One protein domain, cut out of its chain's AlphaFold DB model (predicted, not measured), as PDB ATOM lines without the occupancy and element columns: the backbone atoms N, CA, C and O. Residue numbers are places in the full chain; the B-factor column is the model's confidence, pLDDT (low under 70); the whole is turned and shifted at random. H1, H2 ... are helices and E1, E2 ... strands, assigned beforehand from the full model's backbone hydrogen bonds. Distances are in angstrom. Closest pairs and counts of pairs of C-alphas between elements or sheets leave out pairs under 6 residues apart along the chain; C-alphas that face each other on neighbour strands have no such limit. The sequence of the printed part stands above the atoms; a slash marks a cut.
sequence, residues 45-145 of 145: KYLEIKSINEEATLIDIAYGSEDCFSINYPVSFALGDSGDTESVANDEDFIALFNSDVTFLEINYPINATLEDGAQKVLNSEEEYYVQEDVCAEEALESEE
ATOM      1  N   LYS A  45     218.275 234.109 222.811       65.69
ATOM      2  CA  LYS A  45     218.618 233.040 223.758       65.69
ATOM      3  C   LYS A  45     219.908 232.317 223.345       65.69
ATOM      4  O   LYS A  45     220.760 232.074 224.188       65.69
ATOM      5  N   TYR A  46     220.112 232.076 222.047       64.25
ATOM      6  CA  TYR A  46     221.369 231.529 221.521       64.25
ATOM      7  C   TYR A  46     222.576 232.433 221.735       64.25
ATOM      8  O   TYR A  46     223.621 231.963 222.166       64.25
ATOM      9  N   LEU A  47     222.457 233.730 221.450       68.12
ATOM     10  CA  LEU A  47     223.561 234.668 221.662       68.12
ATOM     11  C   LEU A  47     223.913 234.822 223.148       68.12
ATOM     12  O   LEU A  47     225.076 235.061 223.473       68.12
ATOM     13  N   GLU A  48     222.926 234.679 224.032       66.19
ATOM     14  CA  GLU A  48     223.118 234.676 225.481       66.19
ATOM     15  C   GLU A  48     223.800 233.381 225.958       66.19
ATOM     16  O   GLU A  48     224.805 233.458 226.659       66.19
ATOM     17  N   ILE A  49     223.357 232.209 225.492       61.00
ATOM     18  CA  ILE A  49     223.920 230.899 225.873       61.00
ATOM     19  C   ILE A  49     225.313 230.670 225.273       61.00
ATOM     20  O   ILE A  49     226.227 230.313 226.005       61.00
ATOM     21  N   LYS A  50     225.543 231.017 224.001       69.00
ATOM     22  CA  LYS A  50     226.870 230.964 223.360       69.00
ATOM     23  C   LYS A  50     227.926 231.807 224.084       69.00
ATOM     24  O   LYS A  50     229.126 231.590 223.932       69.00
ATOM     25  N   SER A  51     227.499 232.822 224.839       60.84
ATOM     26  CA  SER A  51     228.414 233.625 225.657       60.84
ATOM     27  C   SER A  51     228.841 232.927 226.957       60.84
ATOM     28  O   SER A  51     229.804 233.359 227.588       60.84
ATOM     29  N   ILE A  52     228.138 231.854 227.331       60.38
ATOM     30  CA  ILE A  52     228.325 231.042 228.536       60.38
ATOM     31  C   ILE A  52     229.025 229.722 228.181       60.38
ATOM     32  O   ILE A  52     229.952 229.332 228.888       60.38
ATOM     33  N   ASN A  53     228.671 229.093 227.056       61.75
ATOM     34  CA  ASN A  53     229.323 227.890 226.541       61.75
ATOM     35  C   ASN A  53     229.800 228.091 225.088       61.75
ATOM     36  O   ASN A  53     229.059 228.442 224.173       61.75
ATOM     37  N   GLU A  54     231.095 227.889 224.849       64.81
ATOM     38  CA  GLU A  54     231.671 228.107 223.512       64.81
ATOM     39  C   GLU A  54     231.286 226.982 222.525       64.81
ATOM     40  O   GLU A  54     231.444 227.141 221.314       64.81
ATOM     41  N   GLU A  55     230.731 225.878 223.043       70.25
ATOM     42  CA  GLU A  55     230.402 224.655 222.302       70.25
ATOM     43  C   GLU A  55     228.899 224.379 222.140       70.25
ATOM     44  O   GLU A  55     228.568 223.436 221.423       70.25
ATOM     45  N   ALA A  56     227.980 225.165 222.731       66.81
ATOM     46  CA  ALA A  56     226.560 224.888 222.496       66.81
ATOM     47  C   ALA A  56     226.153 225.191 221.065       66.81
ATOM     48  O   ALA A  56     226.436 226.250 220.483       66.81
ATOM     49  N   THR A  57     225.393 224.245 220.551       74.50
ATOM     50  CA  THR A  57     224.774 224.299 219.246       74.50
ATOM     51  C   THR A  57     223.350 224.842 219.379       74.50
ATOM     52  O   THR A  57     222.743 224.880 220.454       74.50
ATOM     53  N   LEU A  58     222.782 225.315 218.278       74.25
ATOM     54  CA  LEU A  58     221.389 225.760 218.247       74.25
ATOM     55  C   LEU A  58     220.416 224.605 218.436       74.25
ATOM     56  O   LEU A  58     219.325 224.814 218.967       74.25
ATOM     57  N   ILE A  59     220.816 223.404 218.015       75.69
ATOM     58  CA  ILE A  59     220.048 222.188 218.263       75.69
ATOM     59  C   ILE A  59     220.014 221.854 219.757       75.69
ATOM     60  O   ILE A  59     218.932 221.543 220.248       75.69
ATOM     61  N   ASP A  60     221.120 222.039 220.491       75.06
ATOM     62  CA  ASP A  60     221.127 221.869 221.949       75.06
ATOM     63  C   ASP A  60     220.117 222.829 222.596       75.06
ATOM     64  O   ASP A  60     219.334 222.438 223.439       75.06
ATOM     65  N   ILE A  61     220.002 224.083 222.162       68.50
ATOM     66  CA  ILE A  61     219.039 225.018 222.788       68.50
ATOM     67  C   ILE A  61     217.580 224.672 222.469       68.50
ATOM     68  O   ILE A  61     216.686 224.939 223.280       68.50
ATOM     69  N   ALA A  62     217.332 224.156 221.266       73.94
ATOM     70  CA  ALA A  62     215.995 223.796 220.811       73.94
ATOM     71  C   ALA A  62     215.494 222.499 221.454       73.94
ATOM     72  O   ALA A  62     214.290 222.376 221.682       73.94
ATOM     73  N   TYR A  63     216.402 221.561 221.732       72.25
ATOM     74  CA  TYR A  63     216.040 220.229 222.202       72.25
ATOM     75  C   TYR A  63     216.473 219.921 223.633       72.25
ATOM     76  O   TYR A  63     215.793 219.109 224.232       72.25
ATOM     77  N   GLY A  64     217.503 220.573 224.178       61.28
ATOM     78  CA  GLY A  64     218.038 220.312 225.516       61.28
ATOM     79  C   GLY A  64     219.452 220.859 225.701       61.28
ATOM     80  O   GLY A  64     220.413 220.296 225.176       61.28
ATOM     81  N   SER A  65     219.587 221.981 226.418       59.41
ATOM     82  CA  SER A  65     220.875 222.599 226.759       59.41
ATOM     83  C   SER A  65     220.925 222.866 228.261       59.41
ATOM     84  O   SER A  65     220.696 223.993 228.708       59.41
ATOM     85  N   GLU A  66     221.212 221.829 229.035       57.94
ATOM     86  CA  GLU A  66     221.630 221.976 230.431       57.94
ATOM     87  C   GLU A  66     223.058 221.445 230.584       57.94
ATOM     88  O   GLU A  66     223.260 220.461 231.265       57.94
ATOM     89  N   ASP A  67     224.024 222.056 229.876       67.44
ATOM     90  CA  ASP A  67     225.505 221.985 230.013       67.44
ATOM     91  C   ASP A  67     226.217 220.612 230.184       67.44
ATOM     92  O   ASP A  67     227.444 220.547 230.198       67.44
ATOM     93  N   CYS A  68     225.491 219.505 230.234       84.00
ATOM     94  CA  CYS A  68     225.953 218.169 230.619       84.00
ATOM     95  C   CYS A  68     226.178 217.228 229.415       84.00
ATOM     96  O   CYS A  68     226.787 216.163 229.553       84.00
ATOM     97  N   PHE A  69     225.634 217.571 228.239       89.62
ATOM     98  CA  PHE A  69     225.909 216.924 226.960       89.62
ATOM     99  C   PHE A  69     225.552 217.832 225.776       89.62
ATOM    100  O   PHE A  69     224.744 218.749 225.900       89.62
ATOM    101  N   SER A  70     226.137 217.539 224.614       89.25
ATOM    102  CA  SER A  70     225.840 218.178 223.328       89.25
ATOM    103  C   SER A  70     225.558 217.143 222.245       89.25
ATOM    104  O   SER A  70     226.130 216.047 222.251       89.25
ATOM    105  N   ILE A  71     224.676 217.468 221.298       90.75
ATOM    106  CA  ILE A  71     224.370 216.592 220.162       90.75
ATOM    107  C   ILE A  71     225.450 216.747 219.082       90.75
ATOM    108  O   ILE A  71     225.755 217.838 218.601       90.75
ATOM    109  N   ASN A  72     226.012 215.626 218.628       91.88
ATOM    110  CA  ASN A  72     227.001 215.615 217.561       91.88
ATOM    111  C   ASN A  72     226.339 215.602 216.181       91.88
ATOM    112  O   ASN A  72     225.564 214.707 215.843       91.88
ATOM    113  N   TYR A  73     226.761 216.534 215.330       91.94
ATOM    114  CA  TYR A  73     226.431 216.509 213.910       91.94
ATOM    115  C   TYR A  73     227.148 215.375 213.147       91.94
ATOM    116  O   TYR A  73     228.262 214.982 213.510       91.94
ATOM    117  N   PRO A  74     226.572 214.892 212.026       94.69
ATOM    118  CA  PRO A  74     225.279 215.286 211.456       94.69
ATOM    119  C   PRO A  74     224.077 214.635 212.161       94.69
ATOM    120  O   PRO A  74     224.182 213.520 212.668       94.69
ATOM    121  N   VAL A  75     222.920 215.304 212.108       93.19
ATOM    122  CA  VAL A  75     221.637 214.819 212.651       93.19
ATOM    123  C   VAL A  75     220.608 214.740 211.531       93.19
ATOM    124  O   VAL A  75     220.521 215.648 210.705       93.19
ATOM    125  N   SER A  76     219.832 213.658 211.479       94.06
ATOM    126  CA  SER A  76     218.741 213.524 210.513       94.06
ATOM    127  C   SER A  76     217.401 213.857 211.158       94.06
ATOM    128  O   SER A  76     217.143 213.450 212.286       94.06
ATOM    129  N   PHE A  77     216.545 214.554 210.417       91.56
ATOM    130  CA  PHE A  77     215.200 214.924 210.837       91.56
ATOM    131  C   PHE A  77     214.166 214.394 209.856       91.56
ATOM    132  O   PHE A  77     214.394 214.446 208.648       91.56
ATOM    133  N   ALA A  78     213.027 213.933 210.361       91.19
ATOM    134  CA  ALA A  78     211.814 213.777 209.577       91.19
ATOM    135  C   ALA A  78     211.097 215.135 209.465       91.19
ATOM    136  O   ALA A  78     210.917 215.839 210.462       91.19
ATOM    137  N   LEU A  79     210.724 215.512 208.240       89.12
ATOM    138  CA  LEU A  79     210.065 216.774 207.914       89.12
ATOM    139  C   LEU A  79     208.553 216.558 207.761       89.12
ATOM    140  O   LEU A  79     208.105 215.907 206.815       89.12
ATOM    141  N   GLY A  80     207.755 217.159 208.643       82.12
ATOM    142  CA  GLY A  80     206.293 217.092 208.574       82.12
ATOM    143  C   GLY A  80     205.731 215.664 208.592       82.12
ATOM    144  O   GLY A  80     206.389 214.711 208.994       82.12
ATOM    145  N   ASP A  81     204.499 215.512 208.101       75.31
ATOM    146  CA  ASP A  81     203.838 214.202 207.986       75.31
ATOM    147  C   ASP A  81     204.217 213.440 206.698       75.31
ATOM    148  O   ASP A  81     203.723 212.333 206.463       75.31
ATOM    149  N   SER A  82     205.035 214.027 205.810       76.50
ATOM    150  CA  SER A  82     205.369 213.407 204.517       76.50
ATOM    151  C   SER A  82     206.325 212.223 204.659       76.50
ATOM    152  O   SER A  82     206.377 211.375 203.765       76.50
ATOM    153  N   GLY A  83     207.047 212.146 205.781       73.94
ATOM    154  CA  GLY A  83     208.097 211.156 206.012       73.94
ATOM    155  C   GLY A  83     209.375 211.433 205.218       73.94
ATOM    156  O   GLY A  83     210.233 210.554 205.134       73.94
ATOM    157  N   ASP A  84     209.505 212.624 204.624       88.25
ATOM    158  CA  ASP A  84     210.760 213.068 204.021       88.25
ATOM    159  C   ASP A  84     211.808 213.273 205.116       88.25
ATOM    160  O   ASP A  84     211.489 213.716 206.218       88.25
ATOM    161  N   THR A  85     213.067 212.960 204.815       91.38
ATOM    162  CA  THR A  85     214.165 213.091 205.776       91.38
ATOM    163  C   THR A  85     215.227 214.051 205.268       91.38
ATOM    164  O   THR A  85     215.732 213.853 204.162       91.38
ATOM    165  N   GLU A  86     215.635 215.006 206.099       91.06
ATOM    166  CA  GLU A  86     216.768 215.897 205.831       91.06
ATOM    167  C   GLU A  86     217.929 215.564 206.771       91.06
ATOM    168  O   GLU A  86     217.715 215.181 207.923       91.06
ATOM    169  N   SER A  87     219.168 215.692 206.292       93.50
ATOM    170  CA  SER A  87     220.369 215.586 207.126       93.50
ATOM    171  C   SER A  87     220.968 216.968 207.330       93.50
ATOM    172  O   SER A  87     221.377 217.620 206.376       93.50
ATOM    173  N   VAL A  88     221.101 217.367 208.584       91.75
ATOM    174  CA  VAL A  88     221.670 218.641 209.011       91.75
ATOM    175  C   VAL A  88     223.120 218.418 209.415       91.75
ATOM    176  O   VAL A  88     223.402 217.545 210.238       91.75
ATOM    177  N   ALA A  89     224.055 219.170 208.832       92.56
ATOM    178  CA  ALA A  89     225.485 218.975 209.079       92.56
ATOM    179  C   ALA A  89     226.066 219.921 210.139       92.56
ATOM    180  O   ALA A  89     227.191 219.698 210.588       92.56
ATOM    181  N   ASN A  90     225.349 220.987 210.488       88.69
ATOM    182  CA  ASN A  90     225.771 222.014 211.437       88.69
ATOM    183  C   ASN A  90     224.576 222.896 211.853       88.69
ATOM    184  O   ASN A  90     223.468 222.767 211.331       88.69
ATOM    185  N   ASP A  91     224.838 223.838 212.754       83.56
ATOM    186  CA  ASP A  91     223.867 224.816 213.249       83.56
ATOM    187  C   ASP A  91     223.236 225.704 212.176       83.56
ATOM    188  O   ASP A  91     222.052 226.026 212.253       83.56
ATOM    189  N   GLU A  92     224.011 226.136 211.180       85.62
ATOM    190  CA  GLU A  92     223.514 227.012 210.115       85.62
ATOM    191  C   GLU A  92     222.470 226.276 209.264       85.62
ATOM    192  O   GLU A  92     221.405 226.826 208.971       85.62
ATOM    193  N   ASP A  93     222.728 225.002 208.963       87.75
ATOM    194  CA  ASP A  93     221.785 224.122 208.272       87.75
ATOM    195  C   ASP A  93     220.533 223.859 209.130       87.75
ATOM    196  O   ASP A  93     219.419 223.808 208.608       87.75
ATOM    197  N   PHE A  94     220.688 223.742 210.456       84.69
ATOM    198  CA  PHE A  94     219.564 223.564 211.378       84.69
ATOM    199  C   PHE A  94     218.655 224.797 211.385       84.69
ATOM    200  O   PHE A  94     217.444 224.677 211.219       84.69
ATOM    201  N   ILE A  95     219.228 226.000 211.488       82.38
ATOM    202  CA  ILE A  95     218.476 227.262 211.386       82.38
ATOM    203  C   ILE A  95     217.743 227.356 210.049       82.38
ATOM    204  O   ILE A  95     216.616 227.857 209.985       82.38
ATOM    205  N   ALA A  96     218.378 226.917 208.961       84.62
ATOM    206  CA  ALA A  96     217.772 226.962 207.639       84.62
ATOM    207  C   ALA A  96     216.479 226.130 207.573       84.62
ATOM    208  O   ALA A  96     215.536 226.555 206.902       84.62
ATOM    209  N   LEU A  97     216.381 225.027 208.331       81.88
ATOM    210  CA  LEU A  97     215.150 224.240 208.439       81.88
ATOM    211  C   LEU A  97     213.991 225.022 209.068       81.88
ATOM    212  O   LEU A  97     212.881 224.963 208.547       81.88
ATOM    213  N   PHE A  98     214.225 225.823 210.109       73.06
ATOM    214  CA  PHE A  98     213.164 226.656 210.709       73.06
ATOM    215  C   PHE A  98     212.705 227.806 209.813       73.06
ATOM    216  O   PHE A  98     211.616 228.342 209.996       73.06
ATOM    217  N   ASN A  99     213.535 228.206 208.850       73.38
ATOM    218  CA  ASN A  99     213.170 229.217 207.859       73.38
ATOM    219  C   ASN A  99     212.432 228.626 206.648       73.38
ATOM    220  O   ASN A  99     212.050 229.374 205.745       73.38
ATOM    221  N   SER A 100     212.257 227.306 206.603       72.00
ATOM    222  CA  SER A 100     211.478 226.625 205.573       72.00
ATOM    223  C   SER A 100     210.006 226.497 205.991       72.00
ATOM    224  O   SER A 100     209.679 226.618 207.167       72.00
ATOM    225  N   ASP A 101     209.104 226.220 205.042       75.44
ATOM    226  CA  ASP A 101     207.667 225.999 205.307       75.44
ATOM    227  C   ASP A 101     207.378 224.665 206.049       75.44
ATOM    228  O   ASP A 101     206.277 224.115 205.967       75.44
ATOM    229  N   VAL A 102     208.370 224.104 206.749       75.44
ATOM    230  CA  VAL A 102     208.241 222.867 207.522       75.44
ATOM    231  C   VAL A 102     207.478 223.151 208.813       75.44
ATOM    232  O   VAL A 102     207.865 223.986 209.625       75.44
ATOM    233  N   THR A 103     206.372 222.436 209.012       75.56
ATOM    234  CA  THR A 103     205.480 222.623 210.167       75.56
ATOM    235  C   THR A 103     205.866 221.788 211.386       75.56
ATOM    236  O   THR A 103     205.388 222.066 212.482       75.56
ATOM    237  N   PHE A 104     206.674 220.743 211.198       81.44
ATOM    238  CA  PHE A 104     207.066 219.801 212.243       81.44
ATOM    239  C   PHE A 104     208.424 219.170 211.916       81.44
ATOM    240  O   PHE A 104     208.681 218.845 210.755       81.44
ATOM    241  N   LEU A 105     209.270 219.009 212.934       85.81
ATOM    242  CA  LEU A 105     210.591 218.386 212.853       85.81
ATOM    243  C   LEU A 105     210.705 217.329 213.952       85.81
ATOM    244  O   LEU A 105     210.540 217.644 215.131       85.81
ATOM    245  N   GLU A 106     211.029 216.101 213.566       88.75
ATOM    246  CA  GLU A 106     211.285 214.992 214.489       88.75
ATOM    247  C   GLU A 106     212.695 214.457 214.269       88.75
ATOM    248  O   GLU A 106     213.122 214.275 213.130       88.75
ATOM    249  N   ILE A 107     213.441 214.223 215.348       91.19
ATOM    250  CA  ILE A 107     214.792 213.666 215.265       91.19
ATOM    251  C   ILE A 107     214.705 212.188 214.870       91.19
ATOM    252  O   ILE A 107     214.047 211.386 215.530       91.19
ATOM    253  N   ASN A 108     215.441 211.802 213.830       94.19
ATOM    254  CA  ASN A 108     215.640 210.400 213.495       94.19
ATOM    255  C   ASN A 108     216.746 209.813 214.373       94.19
ATOM    256  O   ASN A 108     217.928 210.112 214.198       94.19
ATOM    257  N   TYR A 109     216.355 208.931 215.284       94.94
ATOM    258  CA  TYR A 109     217.283 208.155 216.098       94.94
ATOM    259  C   TYR A 109     217.886 206.975 215.308       94.94
ATOM    260  O   TYR A 109     217.238 206.428 214.408       94.94
ATOM    261  N   PRO A 110     219.107 206.519 215.645       97.12
ATOM    262  CA  PRO A 110     219.948 206.984 216.748       97.12
ATOM    263  C   PRO A 110     220.712 208.282 216.446       97.12
ATOM    264  O   PRO A 110     221.090 208.532 215.302       97.12
ATOM    265  N   ILE A 111     221.023 209.042 217.500       94.75
ATOM    266  CA  ILE A 111     221.923 210.206 217.452       94.75
ATOM    267  C   ILE A 111     223.139 210.001 218.360       94.75
ATOM    268  O   ILE A 111     223.092 209.225 219.317       94.75
ATOM    269  N   ASN A 112     224.236 210.689 218.048       94.56
ATOM    270  CA  ASN A 112     225.428 210.714 218.891       94.56
ATOM    271  C   ASN A 112     225.416 211.977 219.751       94.56
ATOM    272  O   ASN A 112     225.041 213.043 219.267       94.56
ATOM    273  N   ALA A 113     225.850 211.840 220.995       92.31
ATOM    274  CA  ALA A 113     226.018 212.925 221.940       92.31
ATOM    275  C   ALA A 113     227.389 212.839 222.624       92.31
ATOM    276  O   ALA A 113     227.932 211.749 222.834       92.31
ATOM    277  N   THR A 114     227.929 213.992 222.997       91.50
ATOM    278  CA  THR A 114     229.152 214.130 223.788       91.50
ATOM    279  C   THR A 114     228.761 214.590 225.182       91.50
ATOM    280  O   THR A 114     228.158 215.645 225.305       91.50
ATOM    281  N   LEU A 115     229.063 213.794 226.207       90.62
ATOM    282  CA  LEU A 115     228.814 214.130 227.613       90.62
ATOM    283  C   LEU A 115     229.826 215.174 228.117       90.62
ATOM    284  O   LEU A 115     230.860 215.388 227.481       90.62
ATOM    285  N   GLU A 116     229.571 215.771 229.281       86.19
ATOM    286  CA  GLU A 116     230.433 216.788 229.911       86.19
ATOM    287  C   GLU A 116     231.881 216.309 230.118       86.19
ATOM    288  O   GLU A 116     232.841 217.057 229.930       86.19
ATOM    289  N   ASP A 117     232.067 215.025 230.437       87.38
ATOM    290  CA  ASP A 117     233.389 214.408 230.600       87.38
ATOM    291  C   ASP A 117     234.103 214.101 229.262       87.38
ATOM    292  O   ASP A 117     235.221 213.570 229.243       87.38
ATOM    293  N   GLY A 118     233.468 214.437 228.134       88.94
ATOM    294  CA  GLY A 118     233.921 214.181 226.770       88.94
ATOM    295  C   GLY A 118     233.613 212.772 226.255       88.94
ATOM    296  O   GLY A 118     233.964 212.447 225.110       88.94
ATOM    297  N   ALA A 119     232.982 211.907 227.057       92.62
ATOM    298  CA  ALA A 119     232.589 210.576 226.615       92.62
ATOM    299  C   ALA A 119     231.508 210.648 225.529       92.62
ATOM    300  O   ALA A 119     230.629 211.502 225.533       92.62
ATOM    301  N   GLN A 120     231.570 209.711 224.583       94.94
ATOM    302  CA  GLN A 120     230.577 209.597 223.516       94.94
ATOM    303  C   GLN A 120     229.445 208.668 223.958       94.94
ATOM    304  O   GLN A 120     229.700 207.543 224.403       94.94
ATOM    305  N   LYS A 121     228.202 209.109 223.775       94.69
ATOM    306  CA  LYS A 121     226.983 208.341 224.032       94.69
ATOM    307  C   LYS A 121     226.137 208.269 222.764       94.69
ATOM    308  O   LYS A 121     226.010 209.243 222.034       94.69
ATOM    309  N   VAL A 122     225.553 207.104 222.503       97.38
ATOM    310  CA  VAL A 122     224.549 206.932 221.445       97.38
ATOM    311  C   VAL A 122     223.184 206.909 222.113       97.38
ATOM    312  O   VAL A 122     222.975 206.098 223.015       97.38
ATOM    313  N   LEU A 123     222.280 207.775 221.666       95.88
ATOM    314  CA  LEU A 123     220.885 207.814 222.095       95.88
ATOM    315  C   LEU A 123     220.054 207.137 221.008       95.88
ATOM    316  O   LEU A 123     220.039 207.587 219.862       95.88
ATOM    317  N   ASN A 124     219.416 206.016 221.336       97.88
ATOM    318  CA  ASN A 124     218.731 205.159 220.362       97.88
ATOM    319  C   ASN A 124     217.246 205.489 220.199       97.88
ATOM    320  O   ASN A 124     216.591 204.920 219.326       97.88
ATOM    321  N   SER A 125     216.706 206.366 221.041       96.81
ATOM    322  CA  SER A 125     215.303 206.756 221.026       96.81
ATOM    323  C   SER A 125     215.098 208.112 221.692       96.81
ATOM    324  O   SER A 125     215.956 208.586 222.435       96.81
ATOM    325  N   GLU A 126     213.919 208.684 221.470       93.50
ATOM    326  CA  GLU A 126     213.451 209.890 222.151       93.50
ATOM    327  C   GLU A 126     213.355 209.699 223.672       93.50
ATOM    328  O   GLU A 126     213.712 210.587 224.436       93.50
ATOM    329  N   GLU A 127     212.972 208.506 224.131       95.75
ATOM    330  CA  GLU A 127     212.968 208.181 225.561       95.75
ATOM    331  C   GLU A 127     214.384 208.233 226.153       95.75
ATOM    332  O   GLU A 127     214.584 208.800 227.223       95.75
ATOM    333  N   GLU A 128     215.388 207.695 225.450       95.44
ATOM    334  CA  GLU A 128     216.786 207.786 225.896       95.44
ATOM    335  C   GLU A 128     217.303 209.228 225.910       95.44
ATOM    336  O   GLU A 128     218.145 209.552 226.747       95.44
ATOM    337  N   TYR A 129     216.806 210.076 225.007       92.56
ATOM    338  CA  TYR A 129     217.105 211.503 224.993       92.56
ATOM    339  C   TYR A 129     216.555 212.207 226.235       92.56
ATOM    340  O   TYR A 129     217.332 212.788 226.985       92.56
ATOM    341  N   TYR A 130     215.257 212.064 226.517       90.69
ATOM    342  CA  TYR A 130     214.639 212.679 227.696       90.69
ATOM    343  C   TYR A 130     215.228 212.168 229.009       90.69
ATOM    344  O   TYR A 130     215.475 212.945 229.921       90.69
ATOM    345  N   VAL A 131     215.532 210.870 229.099       93.00
ATOM    346  CA  VAL A 131     216.234 210.327 230.269       93.00
ATOM    347  C   VAL A 131     217.613 210.966 230.425       93.00
ATOM    348  O   VAL A 131     218.054 211.187 231.547       93.00
ATOM    349  N   GLN A 132     218.316 211.249 229.326       92.00
ATOM    350  CA  GLN A 132     219.595 211.944 229.403       92.00
ATOM    351  C   GLN A 132     219.421 213.398 229.863       92.00
ATOM    352  O   GLN A 132     220.228 213.839 230.672       92.00
ATOM    353  N   GLU A 133     218.385 214.112 229.416       88.56
ATOM    354  CA  GLU A 133     218.055 215.447 229.940       88.56
ATOM    355  C   GLU A 133     217.728 215.425 231.440       88.56
ATOM    356  O   GLU A 133     218.230 216.257 232.190       88.56
ATOM    357  N   ASP A 134     216.945 214.447 231.901       88.94
ATOM    358  CA  ASP A 134     216.603 214.311 233.321       88.94
ATOM    359  C   ASP A 134     217.856 214.058 234.176       88.94
ATOM    360  O   ASP A 134     218.017 214.664 235.234       88.94
ATOM    361  N   VAL A 135     218.774 213.204 233.703       90.06
ATOM    362  CA  VAL A 135     220.065 212.957 234.377       90.06
ATOM    363  C   VAL A 135     220.853 214.254 234.533       90.06
ATOM    364  O   VAL A 135     221.416 214.510 235.593       90.06
ATOM    365  N   CYS A 136     220.856 215.095 233.506       86.75
ATOM    366  CA  CYS A 136     221.545 216.376 233.547       86.75
ATOM    367  C   CYS A 136     220.966 217.351 234.558       86.75
ATOM    368  O   CYS A 136     221.709 217.977 235.314       86.75
ATOM    369  N   ALA A 137     219.639 217.447 234.593       84.94
ATOM    370  CA  ALA A 137     218.948 218.292 235.550       84.94
ATOM    371  C   ALA A 137     219.203 217.823 236.995       84.94
ATOM    372  O   ALA A 137     219.365 218.646 237.898       84.94
ATOM    373  N   GLU A 138     219.271 216.507 237.232       85.75
ATOM    374  CA  GLU A 138     219.610 215.938 238.542       85.75
ATOM    375  C   GLU A 138     221.064 216.242 238.948       85.75
ATOM    376  O   GLU A 138     221.297 216.699 240.070       85.75
ATOM    377  N   GLU A 139     222.032 216.061 238.044       81.31
ATOM    378  CA  GLU A 139     223.456 216.336 238.299       81.31
ATOM    379  C   GLU A 139     223.726 217.826 238.580       81.31
ATOM    380  O   GLU A 139     224.501 218.164 239.482       81.31
ATOM    381  N   ALA A 140     223.033 218.733 237.885       75.94
ATOM    382  CA  ALA A 140     223.144 220.172 238.117       75.94
ATOM    383  C   ALA A 140     222.735 220.569 239.549       75.94
ATOM    384  O   ALA A 140     223.404 221.395 240.175       75.94
ATOM    385  N   LEU A 141     221.691 219.942 240.107       74.88
ATOM    386  CA  LEU A 141     221.216 220.199 241.475       74.88
ATOM    387  C   LEU A 141     222.174 219.680 242.557       74.88
ATOM    388  O   LEU A 141     222.205 220.233 243.657       74.88
ATOM    389  N   GLU A 142     222.955 218.637 242.269       71.38
ATOM    390  CA  GLU A 142     223.961 218.106 243.200       71.38
ATOM    391  C   GLU A 142     225.248 218.949 243.223       71.38
ATOM    392  O   GLU A 142     225.980 218.938 244.212       71.38
ATOM    393  N   SER A 143     225.519 219.716 242.161       61.62
ATOM    394  CA  SER A 143     226.713 220.565 242.051       61.62
ATOM    395  C   SER A 143     226.662 221.867 242.874       61.62
ATOM    396  O   SER A 143     227.682 222.548 243.014       61.62
ATOM    397  N   GLU A 144     225.498 222.214 243.441       59.22
ATOM    398  CA  GLU A 144     225.274 223.443 244.223       59.22
ATOM    399  C   GLU A 144     225.472 223.288 245.754       59.22
ATOM    400  O   GLU A 144     225.328 224.277 246.485       59.22
ATOM    401  N   GLU A 145     225.825 222.094 246.260       49.09
ATOM    402  CA  GLU A 145     226.161 221.830 247.683       49.09
ATOM    403  C   GLU A 145     227.670 221.880 248.002       49.09
ATOM    404  O   GLU A 145     228.020 222.413 249.088       49.09
TER     405      GLU A 145
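Overview. This is residues 45 to 145 of the 145 residues of an uncharacterized protein of Aquimarina sp. RZ0 (UniProt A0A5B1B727). Two small three-stranded sheets stand next to each other along the longest axis, joined where E1 runs on into E2 and where E4 leads to E5, with H3 over one sheet and the long H4 over the other. H2 lies near the middle, next to H3 and E1, and the small H1 lies beyond H2. The printed part has 101 residues, with four named helices and six named strands in the order H1 H2 E1 E2 E3 H3 E4 E5 E6 H4; the sheets, E1 E5 E6 and E3 E2 E4, are antiparallel, and the class is mixed. The whole is compact, with a radius of gyration of the C-alphas of 14.2 A, yet elongated, spanning 48 by 29 by 20 A.

Arrangement. Start at H1, residues 45 to 49, close but not clearly touching H2, residues 58 to 63; their closest C-alphas, of Tyr 46 and Leu 58, are 6.6 A apart. H2 only grazes the sheet of E1, residues 69 to 72, E5, residues 111 to 115, and E6, residues 120 to 123. Look there for N 70 and O 114, 2.9 A apart, and, in the hairpin of E5 and E6, for N 113 and O 121 at 2.8 A. E1 runs on into E2, residues 75 to 79, at 75 degrees. E2 forms a hairpin with E3, residues 84 to 88, with N 77 and O 86 at 2.8 A, and on its other side pairs with E4, residues 105 to 107, with N 78 and O 106 at 2.8 A. H3, residues 91 to 98, is on this sheet at a height of 9.3 A, over E2 and only just over E3, where 3 of its C-alphas fall. E3, H3 and E4 make a split strand-helix-strand unit, two strands that run the same way with E2 between them; its crossover is right-handed. H2 and H3 touch at a steep tilt of 54 degrees, the same way, closest at the C-alphas of Leu 58 and Asp 91, 5.7 A. H4, residues 126 to 142, makes two layers with the sheet E1 E5 E6, a helix on one face, at a height of 10.6 A, over E1 and E5. H1, H2 and H4 have each O i to N i+4 pair within hydrogen-bond range; H3 has 3 of 4.

Along the chain. Find C-alpha 45 at (218.618, 233.040, 223.758), where H1 begins. E2 spans 12.7 A, E3 13.2 A, H3 11.2 A and E5 12.9 A. From C-alpha 126 at (213.451, 209.890, 222.151), H4 runs 24.9 A to C-alpha 142 at (223.961, 218.106, 243.200).

Size, cuts and confidence. The C-alphas farthest apart, of Ser 82 and Glu 145, are 48.6 A apart. The printed part has no cut and no long link. Confidence is under 70 at residues 45 to 54, 56, 61, 64 to 67 and 143 to 145.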